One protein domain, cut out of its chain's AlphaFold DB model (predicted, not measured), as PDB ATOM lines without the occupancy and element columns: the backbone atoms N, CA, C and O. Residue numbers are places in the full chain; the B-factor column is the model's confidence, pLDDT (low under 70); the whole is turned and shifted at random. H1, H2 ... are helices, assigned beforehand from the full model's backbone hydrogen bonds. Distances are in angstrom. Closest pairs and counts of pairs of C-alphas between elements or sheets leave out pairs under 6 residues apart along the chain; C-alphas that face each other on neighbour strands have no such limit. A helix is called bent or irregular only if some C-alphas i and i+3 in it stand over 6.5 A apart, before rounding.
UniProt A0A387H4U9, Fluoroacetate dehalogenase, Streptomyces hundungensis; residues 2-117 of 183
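This is residues 2 to 117 of the 183 residues of the protein "Fluoroacetate dehalogenase" of Streptomyces hundungensis (UniProt A0A387H4U9). What shape? Bent helix H3 makes one side, H2 starts near its bend, and H1 lies beyond loop residues 28 to 32. What parts? The printed part has 116 residues, under half in H1, H2 and H3, and no named strand: all helix. It is compact, radius of gyration of the C-alphas 15.1 A, and spans 44 by 40 by 24 A.

What bends? H3, residues 87 to 113, was assigned as one helix by hydrogen bonds, but C-alphas 101 and 104 are 6.8 A apart. What is near? H2, residues 53 to 66, is close but not clearly touching arm H3b, residues 104 to 113; the closest C-alphas, 53 and 104, are 6.3 A apart. H1, residues 11 to 22, is irregular, C-alphas 13 and 16 being 7.8 A apart; 3 of 8 O i to N i+4 and 6 of 9 O i to N i+3 pairs are within hydrogen-bond range.

Where does H1 begin? C-alpha 11 is at (104.868, 113.806, 110.080). Where does H3b end? C-alpha 113 is at (117.441, 131.509, 84.118).

Which links are long? Both are. Where is confidence low? Residues 8 and 78 to 90 are under 70.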
ATOM      1  N   VAL A   2     110.452 109.205 101.131       84.69
ATOM      2  CA  VAL A   2     110.219 110.293 102.089       84.69
ATOM      3  C   VAL A   2     108.855 110.919 101.837       84.69
ATOM      4  O   VAL A   2     108.544 111.241 100.691       84.69
ATOM      5  N   LEU A   3     108.070 111.121 102.895       85.25
ATOM      6  CA  LEU A   3     106.821 111.880 102.851       85.25
ATOM      7  C   LEU A   3     106.979 113.149 103.706       85.25
ATOM      8  O   LEU A   3     106.991 113.074 104.937       85.25
ATOM      9  N   LEU A   4     107.126 114.308 103.063       84.69
ATOM     10  CA  LEU A   4     107.241 115.608 103.724       84.69
ATOM     11  C   LEU A   4     105.852 116.179 103.995       84.69
ATOM     12  O   LEU A   4     105.029 116.287 103.090       84.69
ATOM     13  N   HIS A   5     105.571 116.519 105.249       84.19
ATOM     14  CA  HIS A   5     104.329 117.198 105.607       84.19
ATOM     15  C   HIS A   5     104.374 118.685 105.229       84.19
ATOM     16  O   HIS A   5     105.450 119.271 105.130       84.19
ATOM     17  N   GLY A   6     103.197 119.297 105.118       74.38
ATOM     18  CA  GLY A   6     103.048 120.746 105.003       74.38
ATOM     19  C   GLY A   6     102.899 121.447 106.342       74.38
ATOM     20  O   GLY A   6     102.812 120.830 107.408       74.38
ATOM     21  N   HIS A   7     102.802 122.764 106.277       72.12
ATOM     22  CA  HIS A   7     102.279 123.587 107.363       72.12
ATOM     23  C   HIS A   7     100.780 123.262 107.617       72.12
ATOM     24  O   HIS A   7     100.151 122.634 106.778       72.12
ATOM     25  N   PRO A   8     100.176 123.569 108.784       65.25
ATOM     26  CA  PRO A   8     100.783 123.719 110.109       65.25
ATOM     27  C   PRO A   8     101.050 122.328 110.730       65.25
ATOM     28  O   PRO A   8     100.914 122.129 111.937       65.25
ATOM     29  N   ARG A   9     101.261 121.305 109.895       75.81
ATOM     30  CA  ARG A   9     101.187 119.897 110.280       75.81
ATOM     31  C   ARG A   9     102.562 119.388 110.718       75.81
ATOM     32  O   ARG A   9     103.526 120.134 110.870       75.81
ATOM     33  N   THR A  10     102.613 118.086 110.951       84.44
ATOM     34  CA  THR A  10     103.808 117.308 111.280       84.44
ATOM     35  C   THR A  10     103.783 116.017 110.462       84.44
ATOM     36  O   THR A  10     102.798 115.738 109.763       84.44
ATOM     37  N   SER A  11     104.817 115.187 110.593       84.75
ATOM     38  CA  SER A  11     104.868 113.806 110.080       84.75
ATOM     39  C   SER A  11     103.565 113.010 110.283       84.75
ATOM     40  O   SER A  11     103.172 112.230 109.414       84.75
ATOM     41  N   ALA A  12     102.821 113.273 111.367       87.25
ATOM     42  CA  ALA A  12     101.524 112.665 111.670       87.25
ATOM     43  C   ALA A  12     100.411 112.942 110.633       87.25
ATOM     44  O   ALA A  12      99.375 112.271 110.663       87.25
ATOM     45  N   THR A  13     100.584 113.874 109.684       86.25
ATOM     46  CA  THR A  13      99.644 114.017 108.554       86.25
ATOM     47  C   THR A  13      99.551 112.727 107.729       86.25
ATOM     48  O   THR A  13      98.471 112.368 107.268       86.25
ATOM     49  N   TRP A  14     100.645 111.961 107.653       87.12
ATOM     50  CA  TRP A  14     100.749 110.732 106.869       87.12
ATOM     51  C   TRP A  14     100.220 109.471 107.571       87.12
ATOM     52  O   TRP A  14     100.312 108.393 106.992       87.12
ATOM     53  N   HIS A  15      99.639 109.561 108.777       91.56
ATOM     54  CA  HIS A  15      99.267 108.381 109.583       91.56
ATOM     55  C   HIS A  15      98.291 107.401 108.904       91.56
ATOM     56  O   HIS A  15      98.279 106.228 109.262       91.56
ATOM     57  N   ARG A  16      97.491 107.851 107.924       90.38
ATOM     58  CA  ARG A  16      96.601 106.986 107.121       90.38
ATOM     59  C   ARG A  16      97.275 106.417 105.870       90.38
ATOM     60  O   ARG A  16      96.927 105.335 105.423       90.38
ATOM     61  N   VAL A  17      98.250 107.134 105.318       90.81
ATOM     62  CA  VAL A  17      98.891 106.834 104.025       90.81
ATOM     63  C   VAL A  17     100.149 105.981 104.208       90.81
ATOM     64  O   VAL A  17     100.366 105.027 103.465       90.81
ATOM     65  N   ALA A  18     100.969 106.277 105.220       91.06
ATOM     66  CA  ALA A  18     102.214 105.559 105.478       91.06
ATOM     67  C   ALA A  18     102.004 104.054 105.759       91.06
ATOM     68  O   ALA A  18     102.724 103.265 105.146       91.06
ATOM     69  N   PRO A  19     101.011 103.604 106.562       94.25
ATOM     70  CA  PRO A  19     100.754 102.173 106.749       94.25
ATOM     71  C   PRO A  19     100.327 101.466 105.457       94.25
ATOM     72  O   PRO A  19     100.762 100.345 105.205       94.25
ATOM     73  N   LEU A  20      99.535 102.131 104.604       93.69
ATOM     74  CA  LEU A  20      99.134 101.593 103.300       93.69
ATOM     75  C   LEU A  20     100.347 101.416 102.377       93.69
ATOM     76  O   LEU A  20     100.463 100.392 101.709       93.69
ATOM     77  N   LEU A  21     101.281 102.371 102.366       91.44
ATOM     78  CA  LEU A  21     102.512 102.286 101.573       91.44
ATOM     79  C   LEU A  21     103.492 101.236 102.127       91.44
ATOM     80  O   LEU A  21     104.072 100.481 101.346       91.44
ATOM     81  N   VAL A  22     103.619 101.098 103.451       94.44
ATOM     82  CA  VAL A  22     104.378  99.995 104.075       94.44
ATOM     83  C   VAL A  22     103.767  98.638 103.700       94.44
ATOM     84  O   VAL A  22     104.490  97.742 103.270       94.44
ATOM     85  N   GLY A  23     102.435  98.512 103.720       91.56
ATOM     86  CA  GLY A  23     101.710  97.329 103.234       91.56
ATOM     87  C   GLY A  23     101.859  97.044 101.728       91.56
ATOM     88  O   GLY A  23     101.549  95.943 101.282       91.56
ATOM     89  N   ARG A  24     102.375  97.997 100.936       92.62
ATOM     90  CA  ARG A  24     102.761  97.830  99.515       92.62
ATOM     91  C   ARG A  24     104.276  97.610  99.330       92.62
ATOM     92  O   ARG A  24     104.799  97.750  98.216       92.62
ATOM     93  N   GLY A  25     104.985  97.270 100.409       91.62
ATOM     94  CA  GLY A  25     106.407  96.924 100.402       91.62
ATOM     95  C   GLY A  25     107.348  98.120 100.244       91.62
ATOM     96  O   GLY A  25     108.426  97.965  99.675       91.62
ATOM     97  N   PHE A  26     106.954  99.319 100.685       90.81
ATOM     98  CA  PHE A  26     107.832 100.493 100.686       90.81
ATOM     99  C   PHE A  26     108.388 100.788 102.084       90.81
ATOM    100  O   PHE A  26     107.630 100.931 103.040       90.81
ATOM    101  N   THR A  27     109.700 101.015 102.194       93.88
ATOM    102  CA  THR A  27     110.286 101.697 103.360       93.88
ATOM    103  C   THR A  27     109.873 103.170 103.333       93.88
ATOM    104  O   THR A  27     110.191 103.890 102.375       93.88
ATOM    105  N   VAL A  28     109.163 103.626 104.365       91.12
ATOM    106  CA  VAL A  28     108.602 104.984 104.466       91.12
ATOM    107  C   VAL A  28     109.274 105.754 105.603       91.12
ATOM    108  O   VAL A  28     109.355 105.263 106.724       91.12
ATOM    109  N   VAL A  29     109.721 106.976 105.309       90.69
ATOM    110  CA  VAL A  29     110.326 107.917 106.259       90.69
ATOM    111  C   VAL A  29     109.481 109.191 106.274       90.69
ATOM    112  O   VAL A  29     109.246 109.801 105.231       90.69
ATOM    113  N   CYS A  30     109.015 109.596 107.453       90.25
ATOM    114  CA  CYS A  30     108.201 110.797 107.653       90.25
ATOM    115  C   CYS A  30     108.901 111.711 108.672       90.25
ATOM    116  O   CYS A  30     108.632 111.583 109.868       90.25
ATOM    117  N   PRO A  31     109.832 112.583 108.246       88.50
ATOM    118  CA  PRO A  31     110.461 113.545 109.145       88.50
ATOM    119  C   PRO A  31     109.478 114.665 109.515       88.50
ATOM    120  O   PRO A  31     108.549 114.959 108.759       88.50
ATOM    121  N   ASP A  32     109.712 115.323 110.651       87.75
ATOM    122  CA  ASP A  32     109.188 116.671 110.880       87.75
ATOM    123  C   ASP A  32     110.171 117.678 110.242       87.75
ATOM    124  O   ASP A  32     111.385 117.553 110.434       87.75
ATOM    125  N   LEU A  33     109.684 118.658 109.476       84.50
ATOM    126  CA  LEU A  33     110.520 119.691 108.839       84.50
ATOM    127  C   LEU A  33     111.219 120.587 109.878       84.50
ATOM    128  O   LEU A  33     110.744 120.709 111.007       84.50
ATOM    129  N   ARG A  34     112.327 121.254 109.510       86.62
ATOM    130  CA  ARG A  34     113.061 122.161 110.420       86.62
ATOM    131  C   ARG A  34     112.131 123.192 111.071       86.62
ATOM    132  O   ARG A  34     111.435 123.946 110.399       86.62
ATOM    133  N   GLY A  35     112.121 123.213 112.400       83.06
ATOM    134  CA  GLY A  35     111.246 124.059 113.209       83.06
ATOM    135  C   GLY A  35     109.766 123.668 113.242       83.06
ATOM    136  O   GLY A  35     108.975 124.442 113.764       83.06
ATOM    137  N   TYR A  36     109.373 122.498 112.740       83.06
ATOM    138  CA  TYR A  36     108.029 121.940 112.902       83.06
ATOM    139  C   TYR A  36     108.060 120.705 113.821       83.06
ATOM    140  O   TYR A  36     109.069 120.008 113.937       83.06
ATOM    141  N   GLY A  37     106.936 120.414 114.487       84.12
ATOM    142  CA  GLY A  37     106.765 119.207 115.307       84.12
ATOM    143  C   GLY A  37     107.816 119.048 116.413       84.12
ATOM    144  O   GLY A  37     107.818 119.795 117.397       84.12
ATOM    145  N   ARG A  38     108.679 118.033 116.278       86.44
ATOM    146  CA  ARG A  38     109.801 117.757 117.193       86.44
ATOM    147  C   ARG A  38     111.165 118.226 116.677       86.44
ATOM    148  O   ARG A  38     112.112 118.222 117.458       86.44
ATOM    149  N   SER A  39     111.270 118.648 115.419       86.81
ATOM    150  CA  SER A  39     112.518 119.141 114.832       86.81
ATOM    151  C   SER A  39     112.855 120.550 115.327       86.81
ATOM    152  O   SER A  39     111.982 121.402 115.498       86.81
ATOM    153  N   THR A  40     114.141 120.815 115.556       87.50
ATOM    154  CA  THR A  40     114.644 122.143 115.932       87.50
ATOM    155  C   THR A  40     114.582 123.112 114.750       87.50
ATOM    156  O   THR A  40     114.624 122.701 113.590       87.50
ATOM    157  N   SER A  41     114.480 124.414 115.036       83.50
ATOM    158  CA  SER A  41     114.644 125.475 114.035       83.50
ATOM    159  C   SER A  41     116.028 126.119 114.185       83.50
ATOM    160  O   SER A  41     116.449 126.338 115.326       83.50
ATOM    161  N   PRO A  42     116.742 126.449 113.093       85.50
ATOM    162  CA  PRO A  42     117.932 127.287 113.182       85.50
ATOM    163  C   PRO A  42     117.567 128.713 113.625       85.50
ATOM    164  O   PRO A  42     116.429 129.166 113.475       85.50
ATOM    165  N   ALA A  43     118.544 129.438 114.172       87.50
ATOM    166  CA  ALA A  43     118.369 130.851 114.497       87.50
ATOM    167  C   ALA A  43     118.106 131.669 113.211       87.50
ATOM    168  O   ALA A  43     118.788 131.430 112.214       87.50
ATOM    169  N   PRO A  44     117.156 132.628 113.211       84.69
ATOM    170  CA  PRO A  44     116.920 133.501 112.064       84.69
ATOM    171  C   PRO A  44     118.162 134.284 111.646       84.69
ATOM    172  O   PRO A  44     118.859 134.859 112.485       84.69
ATOM    173  N   THR A  45     118.373 134.371 110.339       88.94
ATOM    174  CA  THR A  45     119.383 135.213 109.695       88.94
ATOM    175  C   THR A  45     118.695 136.313 108.883       88.94
ATOM    176  O   THR A  45     117.544 136.168 108.478       88.94
ATOM    177  N   ALA A  46     119.381 137.433 108.639       87.50
ATOM    178  CA  ALA A  46     118.796 138.592 107.946       87.50
ATOM    179  C   ALA A  46     118.447 138.340 106.460       87.50
ATOM    180  O   ALA A  46     117.767 139.154 105.843       87.50
ATOM    181  N   ASP A  47     118.921 137.230 105.893       88.00
ATOM    182  CA  ASP A  47     118.668 136.752 104.531       88.00
ATOM    183  C   ASP A  47     117.674 135.571 104.471       88.00
ATOM    184  O   ASP A  47     117.373 135.081 103.383       88.00
ATOM    185  N   HIS A  48     117.197 135.086 105.625       87.62
ATOM    186  CA  HIS A  48     116.308 133.924 105.783       87.62
ATOM    187  C   HIS A  48     116.812 132.615 105.132       87.62
ATOM    188  O   HIS A  48     116.050 131.658 104.969       87.62
ATOM    189  N   SER A  49     118.100 132.522 104.773       86.94
ATOM    190  CA  SER A  49     118.658 131.358 104.063       86.94
ATOM    191  C   SER A  49     118.549 130.067 104.880       86.94
ATOM    192  O   SER A  49     118.280 129.003 104.313       86.94
ATOM    193  N   GLY A  50     118.627 130.180 106.211       85.44
ATOM    194  CA  GLY A  50     118.374 129.114 107.185       85.44
ATOM    195  C   GLY A  50     116.966 128.501 107.150       85.44
ATOM    196  O   GLY A  50     116.757 127.457 107.767       85.44
ATOM    197  N   HIS A  51     116.016 129.063 106.403       84.88
ATOM    198  CA  HIS A  51     114.650 128.533 106.268       84.88
ATOM    199  C   HIS A  51     114.220 128.333 104.803       84.88
ATOM    200  O   HIS A  51     113.103 127.896 104.544       84.88
ATOM    201  N   SER A  52     115.128 128.575 103.851       81.88
ATOM    202  CA  SER A  52     114.908 128.414 102.405       81.88
ATOM    203  C   SER A  52     114.631 126.971 101.959       81.88
ATOM    204  O   SER A  52     115.125 126.005 102.552       81.88
ATOM    205  N   LYS A  53     113.929 126.811 100.828       79.62
ATOM    206  CA  LYS A  53     113.676 125.518 100.161       79.62
ATOM    207  C   LYS A  53     114.964 124.729  99.901       79.62
ATOM    208  O   LYS A  53     114.996 123.528 100.168       79.62
ATOM    209  N   ARG A  54     116.037 125.395  99.445       81.44
ATOM    210  CA  ARG A  54     117.353 124.759  99.221       81.44
ATOM    211  C   ARG A  54     117.948 124.210 100.531       81.44
ATOM    212  O   ARG A  54     118.499 123.112 100.528       81.44
ATOM    213  N   ALA A  55     117.780 124.908 101.657       82.38
ATOM    214  CA  ALA A  55     118.262 124.437 102.958       82.38
ATOM    215  C   ALA A  55     117.415 123.282 103.531       82.38
ATOM    216  O   ALA A  55     117.978 122.310 104.034       82.38
ATOM    217  N   VAL A  56     116.083 123.333 103.393       83.69
ATOM    218  CA  VAL A  56     115.176 122.226 103.772       83.69
ATOM    219  C   VAL A  56     115.473 120.958 102.959       83.69
ATOM    220  O   VAL A  56     115.493 119.861 103.513       83.69
ATOM    221  N   ALA A  57     115.756 121.088 101.659       77.12
ATOM    222  CA  ALA A  57     116.160 119.958 100.822       77.12
ATOM    223  C   ALA A  57     117.477 119.314 101.306       77.12
ATOM    224  O   ALA A  57     117.605 118.090 101.270       77.12
ATOM    225  N   GLY A  58     118.415 120.120 101.820       79.19
ATOM    226  CA  GLY A  58     119.649 119.645 102.452       79.19
ATOM    227  C   GLY A  58     119.399 118.709 103.640       79.19
ATOM    228  O   GLY A  58     119.984 117.627 103.683       79.19
ATOM    229  N   ASP A  59     118.475 119.059 104.546       87.12
ATOM    230  CA  ASP A  59     118.098 118.181 105.670       87.12
ATOM    231  C   ASP A  59     117.566 116.836 105.179       87.12
ATOM    232  O   ASP A  59     117.911 115.790 105.718       87.12
ATOM    233  N   VAL A  60     116.715 116.851 104.150       79.88
ATOM    234  CA  VAL A  60     116.072 115.637 103.630       79.88
ATOM    235  C   VAL A  60     117.097 114.701 102.988       79.88
ATOM    236  O   VAL A  60     117.009 113.486 103.167       79.88
ATOM    237  N   VAL A  61     118.095 115.254 102.293       81.12
ATOM    238  CA  VAL A  61     119.224 114.481 101.760       81.12
ATOM    239  C   VAL A  61     120.069 113.893 102.891       81.12
ATOM    240  O   VAL A  61     120.380 112.706 102.839       81.12
ATOM    241  N   GLU A  62     120.399 114.660 103.934       90.81
ATOM    242  CA  GLU A  62     121.262 114.179 105.022       90.81
ATOM    243  C   GLU A  62     120.549 113.183 105.961       90.81
ATOM    244  O   GLU A  62     121.128 112.169 106.358       90.81
ATOM    245  N   VAL A  63     119.256 113.381 106.240       89.50
ATOM    246  CA  VAL A  63     118.406 112.392 106.932       89.50
ATOM    247  C   VAL A  63     118.361 111.082 106.147       89.50
ATOM    248  O   VAL A  63     118.541 110.012 106.723       89.50
ATOM    249  N   MET A  64     118.177 111.123 104.827       89.19
ATOM    250  CA  MET A  64     118.170 109.890 104.034       89.19
ATOM    251  C   MET A  64     119.558 109.257 103.919       89.19
ATOM    252  O   MET A  64     119.669 108.035 104.016       89.19
ATOM    253  N   ARG A  65     120.623 110.056 103.811       91.62
ATOM    254  CA  ARG A  65     122.013 109.581 103.807       91.62
ATOM    255  C   ARG A  65     122.378 108.859 105.106       91.62
ATOM    256  O   ARG A  65     122.927 107.762 105.045       91.62
ATOM    257  N   SER A  66     122.051 109.444 106.258       94.06
ATOM    258  CA  SER A  66     122.291 108.849 107.582       94.06
ATOM    259  C   SER A  66     121.465 107.579 107.831       94.06
ATOM    260  O   SER A  66     121.923 106.684 108.538       94.06
ATOM    261  N   LEU A  67     120.308 107.438 107.173       93.62
ATOM    262  CA  LEU A  67     119.518 106.201 107.110       93.62
ATOM    263  C   LEU A  67     119.996 105.205 106.023       93.62
ATOM    264  O   LEU A  67     119.341 104.191 105.789       93.62
ATOM    265  N   GLY A  68     121.125 105.465 105.352       93.75
ATOM    266  CA  GLY A  68     121.719 104.571 104.347       93.75
ATOM    267  C   GLY A  68     121.084 104.632 102.950       93.75
ATOM    268  O   GLY A  68     121.324 103.751 102.125       93.75
ATOM    269  N   HIS A  69     120.276 105.651 102.651       88.56
ATOM    270  CA  HIS A  69     119.531 105.783 101.397       88.56
ATOM    271  C   HIS A  69     120.109 106.875 100.479       88.56
ATOM    272  O   HIS A  69     119.801 108.057 100.619       88.56
ATOM    273  N   THR A  70     120.895 106.472  99.476       82.56
ATOM    274  CA  THR A  70     121.495 107.377  98.469       82.56
ATOM    275  C   THR A  70     120.574 107.716  97.288       82.56
ATOM    276  O   THR A  70     120.781 108.726  96.622       82.56
ATOM    277  N   ARG A  71     119.542 106.904  97.026       81.19
ATOM    278  CA  ARG A  71     118.459 107.171  96.059       81.19
ATOM    279  C   ARG A  71     117.118 106.941  96.757       81.19
ATOM    280  O   ARG A  71     116.955 105.939  97.451       81.19
ATOM    281  N   PHE A  72     116.150 107.839  96.581       81.50
ATOM    282  CA  PHE A  72     114.826 107.702  97.195       81.50
ATOM    283  C   PHE A  72     113.712 108.391  96.397       81.50
ATOM    284  O   PHE A  72     113.926 109.385  95.712       81.50
ATOM    285  N   ALA A  73     112.494 107.859  96.525       81.69
ATOM    286  CA  ALA A  73     111.260 108.558  96.170       81.69
ATOM    287  C   ALA A  73     110.932 109.646  97.208       81.69
ATOM    288  O   ALA A  73     111.130 109.415  98.406       81.69
ATOM    289  N   LEU A  74     110.397 110.780  96.753       80.31
ATOM    290  CA  LEU A  74     110.024 111.950  97.553       80.31
ATOM    291  C   LEU A  74     108.566 112.343  97.262       80.31
ATOM    292  O   LEU A  74     108.137 112.286  96.113       80.31
ATOM    293  N   VAL A  75     107.828 112.744  98.298       79.62
ATOM    294  CA  VAL A  75     106.442 113.243  98.241       79.62
ATOM    295  C   VAL A  75     106.322 114.450  99.179       79.62
ATOM    296  O   VAL A  75     106.956 114.458 100.234       79.62
ATOM    297  N   GLY A  76     105.509 115.450  98.824       78.62
ATOM    298  CA  GLY A  76     105.242 116.642  99.641       78.62
ATOM    299  C   GLY A  76     103.776 117.091  99.573       78.62
ATOM    300  O   GLY A  76     103.035 116.653  98.696       78.62
ATOM    301  N   HIS A  77     103.357 117.948 100.509       74.38
ATOM    302  CA  HIS A  77     101.989 118.479 100.644       74.38
ATOM    303  C   HIS A  77     102.035 119.859 101.335       74.38
ATOM    304  O   HIS A  77     102.784 119.967 102.288       74.38
ATOM    305  N   ASP A  78     101.261 120.854 100.870       69.44
ATOM    306  CA  ASP A  78     100.843 122.134 101.524       69.44
ATOM    307  C   ASP A  78     101.869 123.131 102.186       69.44
ATOM    308  O   ASP A  78     103.004 122.793 102.520       69.44
ATOM    309  N   ARG A  79     101.446 124.405 102.377       58.78
ATOM    310  CA  ARG A  79     102.044 125.516 103.151       58.78
ATOM    311  C   ARG A  79     101.045 126.452 103.937       58.78
ATOM    312  O   ARG A  79     101.371 127.632 104.082       58.78
ATOM    313  N   GLY A  80      99.897 126.025 104.514       41.09
ATOM    314  CA  GLY A  80      99.069 126.888 105.427       41.09
ATOM    315  C   GLY A  80      97.800 126.239 106.049       41.09
ATOM    316  O   GLY A  80      97.174 125.414 105.407       41.09
ATOM    317  N   GLY A  81      97.262 126.515 107.257       25.94
ATOM    318  CA  GLY A  81      97.524 127.358 108.459       25.94
ATOM    319  C   GLY A  81      96.696 126.793 109.660       25.94
ATOM    320  O   GLY A  81      95.928 125.860 109.445       25.94
ATOM    321  N   CYS A  82      96.729 127.222 110.939       28.94
ATOM    322  CA  CYS A  82      97.410 128.311 111.667       28.94
ATOM    323  C   CYS A  82      97.330 128.086 113.229       28.94
ATOM    324  O   CYS A  82      96.606 127.201 113.669       28.94
ATOM    325  N   VAL A  83      97.997 128.936 114.043       31.83
ATOM    326  CA  VAL A  83      97.946 129.140 115.536       31.83
ATOM    327  C   VAL A  83      98.340 127.996 116.517       31.83
ATOM    328  O   VAL A  83      97.711 126.951 116.567       31.83
ATOM    329  N   ALA A  84      99.274 128.331 117.437       40.50
ATOM    330  CA  ALA A  84      99.708 127.618 118.667       40.50
ATOM    331  C   ALA A  84     100.339 126.213 118.470       40.50
ATOM    332  O   ALA A  84      99.844 125.368 117.745       40.50
ATOM    333  N   LEU A  85     101.486 125.876 119.074       44.41
ATOM    334  CA  LEU A  85     101.721 125.832 120.531       44.41
ATOM    335  C   LEU A  85     103.141 126.252 120.982       44.41
ATOM    336  O   LEU A  85     103.446 126.176 122.169       44.41
ATOM    337  N   ARG A  86     104.031 126.654 120.064       53.75
ATOM    338  CA  ARG A  86     105.472 126.842 120.338       53.75
ATOM    339  C   ARG A  86     106.045 128.107 119.673       53.75
ATOM    340  O   ARG A  86     105.894 128.240 118.459       53.75
ATOM    341  N   PRO A  87     106.733 129.015 120.401       61.66
ATOM    342  CA  PRO A  87     107.290 130.244 119.817       61.66
ATOM    343  C   PRO A  87     108.362 130.013 118.748       61.66
ATOM    344  O   PRO A  87     108.485 130.811 117.822       61.66
ATOM    345  N   ASP A  88     109.136 128.933 118.857       67.00
ATOM    346  CA  ASP A  88     110.144 128.542 117.871       67.00
ATOM    347  C   ASP A  88     109.517 127.953 116.598       67.00
ATOM    348  O   ASP A  88     110.008 128.222 115.505       67.00
ATOM    349  N   VAL A  89     108.376 127.266 116.723       63.41
ATOM    350  CA  VAL A  89     107.571 126.812 115.576       63.41
ATOM    351  C   VAL A  89     106.918 128.001 114.868       63.41
ATOM    352  O   VAL A  89     107.076 128.157 113.663       63.41
ATOM    353  N   VAL A  90     106.277 128.915 115.610       66.25
ATOM    354  CA  VAL A  90     105.707 130.156 115.040       66.25
ATOM    355  C   VAL A  90     106.784 131.006 114.357       66.25
ATOM    356  O   VAL A  90     106.535 131.600 113.310       66.25
ATOM    357  N   ARG A  91     108.005 131.029 114.900       74.44
ATOM    358  CA  ARG A  91     109.159 131.663 114.256       74.44
ATOM    359  C   ARG A  91     109.536 130.951 112.956       74.44
ATOM    360  O   ARG A  91     109.616 131.623 111.939       74.44
ATOM    361  N   ALA A  92     109.697 129.627 112.959       73.94
ATOM    362  CA  ALA A  92     110.008 128.851 111.755       73.94
ATOM    363  C   ALA A  92     108.975 129.058 110.632       73.94
ATOM    364  O   ALA A  92     109.355 129.250 109.483       73.94
ATOM    365  N   MET A  93     107.686 129.106 110.983       72.81
ATOM    366  CA  MET A  93     106.583 129.426 110.070       72.81
ATOM    367  C   MET A  93     106.740 130.813 109.424       72.81
ATOM    368  O   MET A  93     106.561 130.964 108.219       72.81
ATOM    369  N   LEU A  94     107.077 131.839 110.215       79.25
ATOM    370  CA  LEU A  94     107.299 133.197 109.703       79.25
ATOM    371  C   LEU A  94     108.549 133.283 108.817       79.25
ATOM    372  O   LEU A  94     108.539 134.019 107.833       79.25
ATOM    373  N   GLU A  95     109.605 132.535 109.137       83.25
ATOM    374  CA  GLU A  95     110.819 132.479 108.321       83.25
ATOM    375  C   GLU A  95     110.612 131.694 107.007       83.25
ATOM    376  O   GLU A  95     111.150 132.109 105.990       83.25
ATOM    377  N   ASP A  96     109.781 130.643 106.980       79.44
ATOM    378  CA  ASP A  96     109.346 129.915 105.765       79.44
ATOM    379  C   ASP A  96     108.579 130.851 104.805       79.44
ATOM    380  O   ASP A  96     108.933 130.978 103.630       79.44
ATOM    381  N   TYR A  97     107.615 131.633 105.317       79.75
ATOM    382  CA  TYR A  97     106.934 132.663 104.515       79.75
ATOM    383  C   TYR A  97     107.883 133.775 104.031       79.75
ATOM    384  O   TYR A  97     107.808 134.188 102.871       79.75
ATOM    385  N   ARG A  98     108.794 134.259 104.887       84.81
ATOM    386  CA  ARG A  98     109.797 135.274 104.506       84.81
ATOM    387  C   ARG A  98     110.749 134.751 103.442       84.81
ATOM    388  O   ARG A  98     111.002 135.458 102.465       84.81
ATOM    389  N   ALA A  99     111.236 133.523 103.596       81.94
ATOM    390  CA  ALA A  99     112.109 132.882 102.630       81.94
ATOM    391  C   ALA A  99     111.393 132.703 101.284       81.94
ATOM    392  O   ALA A  99     111.946 133.090 100.254       81.94
ATOM    393  N   GLY A 100     110.135 132.246 101.311       78.62
ATOM    394  CA  GLY A 100     109.249 132.139 100.150       78.62
ATOM    395  C   GLY A 100     109.159 133.425  99.322       78.62
ATOM    396  O   GLY A 100     109.332 133.387  98.107       78.62
ATOM    397  N   LEU A 101     108.953 134.572  99.979       81.19
ATOM    398  CA  LEU A 101     108.845 135.881  99.316       81.19
ATOM    399  C   LEU A 101     110.192 136.455  98.828       81.19
ATOM    400  O   LEU A 101     110.210 137.335  97.962       81.19
ATOM    401  N   THR A 102     111.320 135.995  99.379       87.81
ATOM    402  CA  THR A 102     112.640 136.624  99.186       87.81
ATOM    403  C   THR A 102     113.652 135.692  98.519       87.81
ATOM    404  O   THR A 102     113.811 135.735  97.297       87.81
ATOM    405  N   ILE A 103     114.357 134.880  99.308       87.06
ATOM    406  CA  ILE A 103     115.481 134.050  98.871       87.06
ATOM    407  C   ILE A 103     115.027 132.899  97.966       87.06
ATOM    408  O   ILE A 103     115.687 132.621  96.971       87.06
ATOM    409  N   ASP A 104     113.870 132.293  98.236       85.50
ATOM    410  CA  ASP A 104     113.332 131.208  97.414       85.50
ATOM    411  C   ASP A 104     112.842 131.700  96.054       85.50
ATOM    412  O   ASP A 104     113.158 131.080  95.046       85.50
ATOM    413  N   ARG A 105     112.142 132.841  95.995       83.38
ATOM    414  CA  ARG A 105     111.779 133.474  94.716       83.38
ATOM    415  C   ARG A 105     113.030 133.763  93.878       83.38
ATOM    416  O   ARG A 105     113.030 133.504  92.680       83.38
ATOM    417  N   ARG A 106     114.113 134.244  94.507       86.12
ATOM    418  CA  ARG A 106     115.396 134.454  93.817       86.12
ATOM    419  C   ARG A 106     116.004 133.132  93.338       86.12
ATOM    420  O   ARG A 106     116.497 133.083  92.223       86.12
ATOM    421  N   HIS A 107     115.932 132.065  94.134       86.12
ATOM    422  CA  HIS A 107     116.366 130.728  93.723       86.12
ATOM    423  C   HIS A 107     115.551 130.189  92.535       86.12
ATOM    424  O   HIS A 107     116.134 129.675  91.592       86.12
ATOM    425  N   GLU A 108     114.229 130.364  92.525       83.75
ATOM    426  CA  GLU A 108     113.365 129.966  91.404       83.75
ATOM    427  C   GLU A 108     113.635 130.807  90.136       83.75
ATOM    428  O   GLU A 108     113.530 130.303  89.019       83.75
ATOM    429  N   GLU A 109     114.030 132.074  90.283       86.00
ATOM    430  CA  GLU A 109     114.488 132.930  89.179       86.00
ATOM    431  C   GLU A 109     115.880 132.526  88.660       86.00
ATOM    432  O   GLU A 109     116.071 132.458  87.446       86.00
ATOM    433  N   GLU A 110     116.826 132.203  89.552       89.12
ATOM    434  CA  GLU A 110     118.147 131.638  89.228       89.12
ATOM    435  C   GLU A 110     118.006 130.308  88.464       89.12
ATOM    436  O   GLU A 110     118.553 130.161  87.372       89.12
ATOM    437  N   ASP A 111     117.233 129.363  89.010       84.56
ATOM    438  CA  ASP A 111     117.036 128.024  88.450       84.56
ATOM    439  C   ASP A 111     116.353 128.112  87.071       84.56
ATOM    440  O   ASP A 111     116.785 127.457  86.120       84.56
ATOM    441  N   ARG A 112     115.354 128.996  86.914       80.62
ATOM    442  CA  ARG A 112     114.698 129.264  85.623       80.62
ATOM    443  C   ARG A 112     115.646 129.898  84.603       80.62
ATOM    444  O   ARG A 112     115.639 129.482  83.448       80.62
ATOM    445  N   ALA A 113     116.460 130.877  85.004       86.75
ATOM    446  CA  ALA A 113     117.441 131.509  84.118       86.75
ATOM    447  C   ALA A 113     118.547 130.531  83.676       86.75
ATOM    448  O   ALA A 113     119.047 130.633  82.558       86.75
ATOM    449  N   ALA A 114     118.887 129.556  84.524       86.19
ATOM    450  CA  ALA A 114     119.819 128.473  84.223       86.19
ATOM    451  C   ALA A 114     119.185 127.283  83.466       86.19
ATOM    452  O   ALA A 114     119.890 126.321  83.163       86.19
ATOM    453  N   GLY A 115     117.872 127.290  83.198       82.50
ATOM    454  CA  GLY A 115     117.160 126.150  82.599       82.50
ATOM    455  C   GLY A 115     117.133 124.890  83.479       82.50
ATOM    456  O   GLY A 115     116.957 123.780  82.976       82.50
ATOM    457  N   THR A 116     117.334 125.036  84.790       81.00
ATOM    458  CA  THR A 116     117.429 123.931  85.750       81.00
ATOM    459  C   THR A 116     116.035 123.428  86.122       81.00
ATOM    460  O   THR A 116     115.333 124.013  86.943       81.00
ATOM    461  N   GLY A 117     115.635 122.325  85.488       78.00
ATOM    462  CA  GLY A 117     114.382 121.614  85.750       78.00
ATOM    463  C   GLY A 117     114.555 120.310  86.540       78.00
ATOM    464  O   GLY A 117     115.663 119.792  86.701       78.00
TER     465      GLY A 117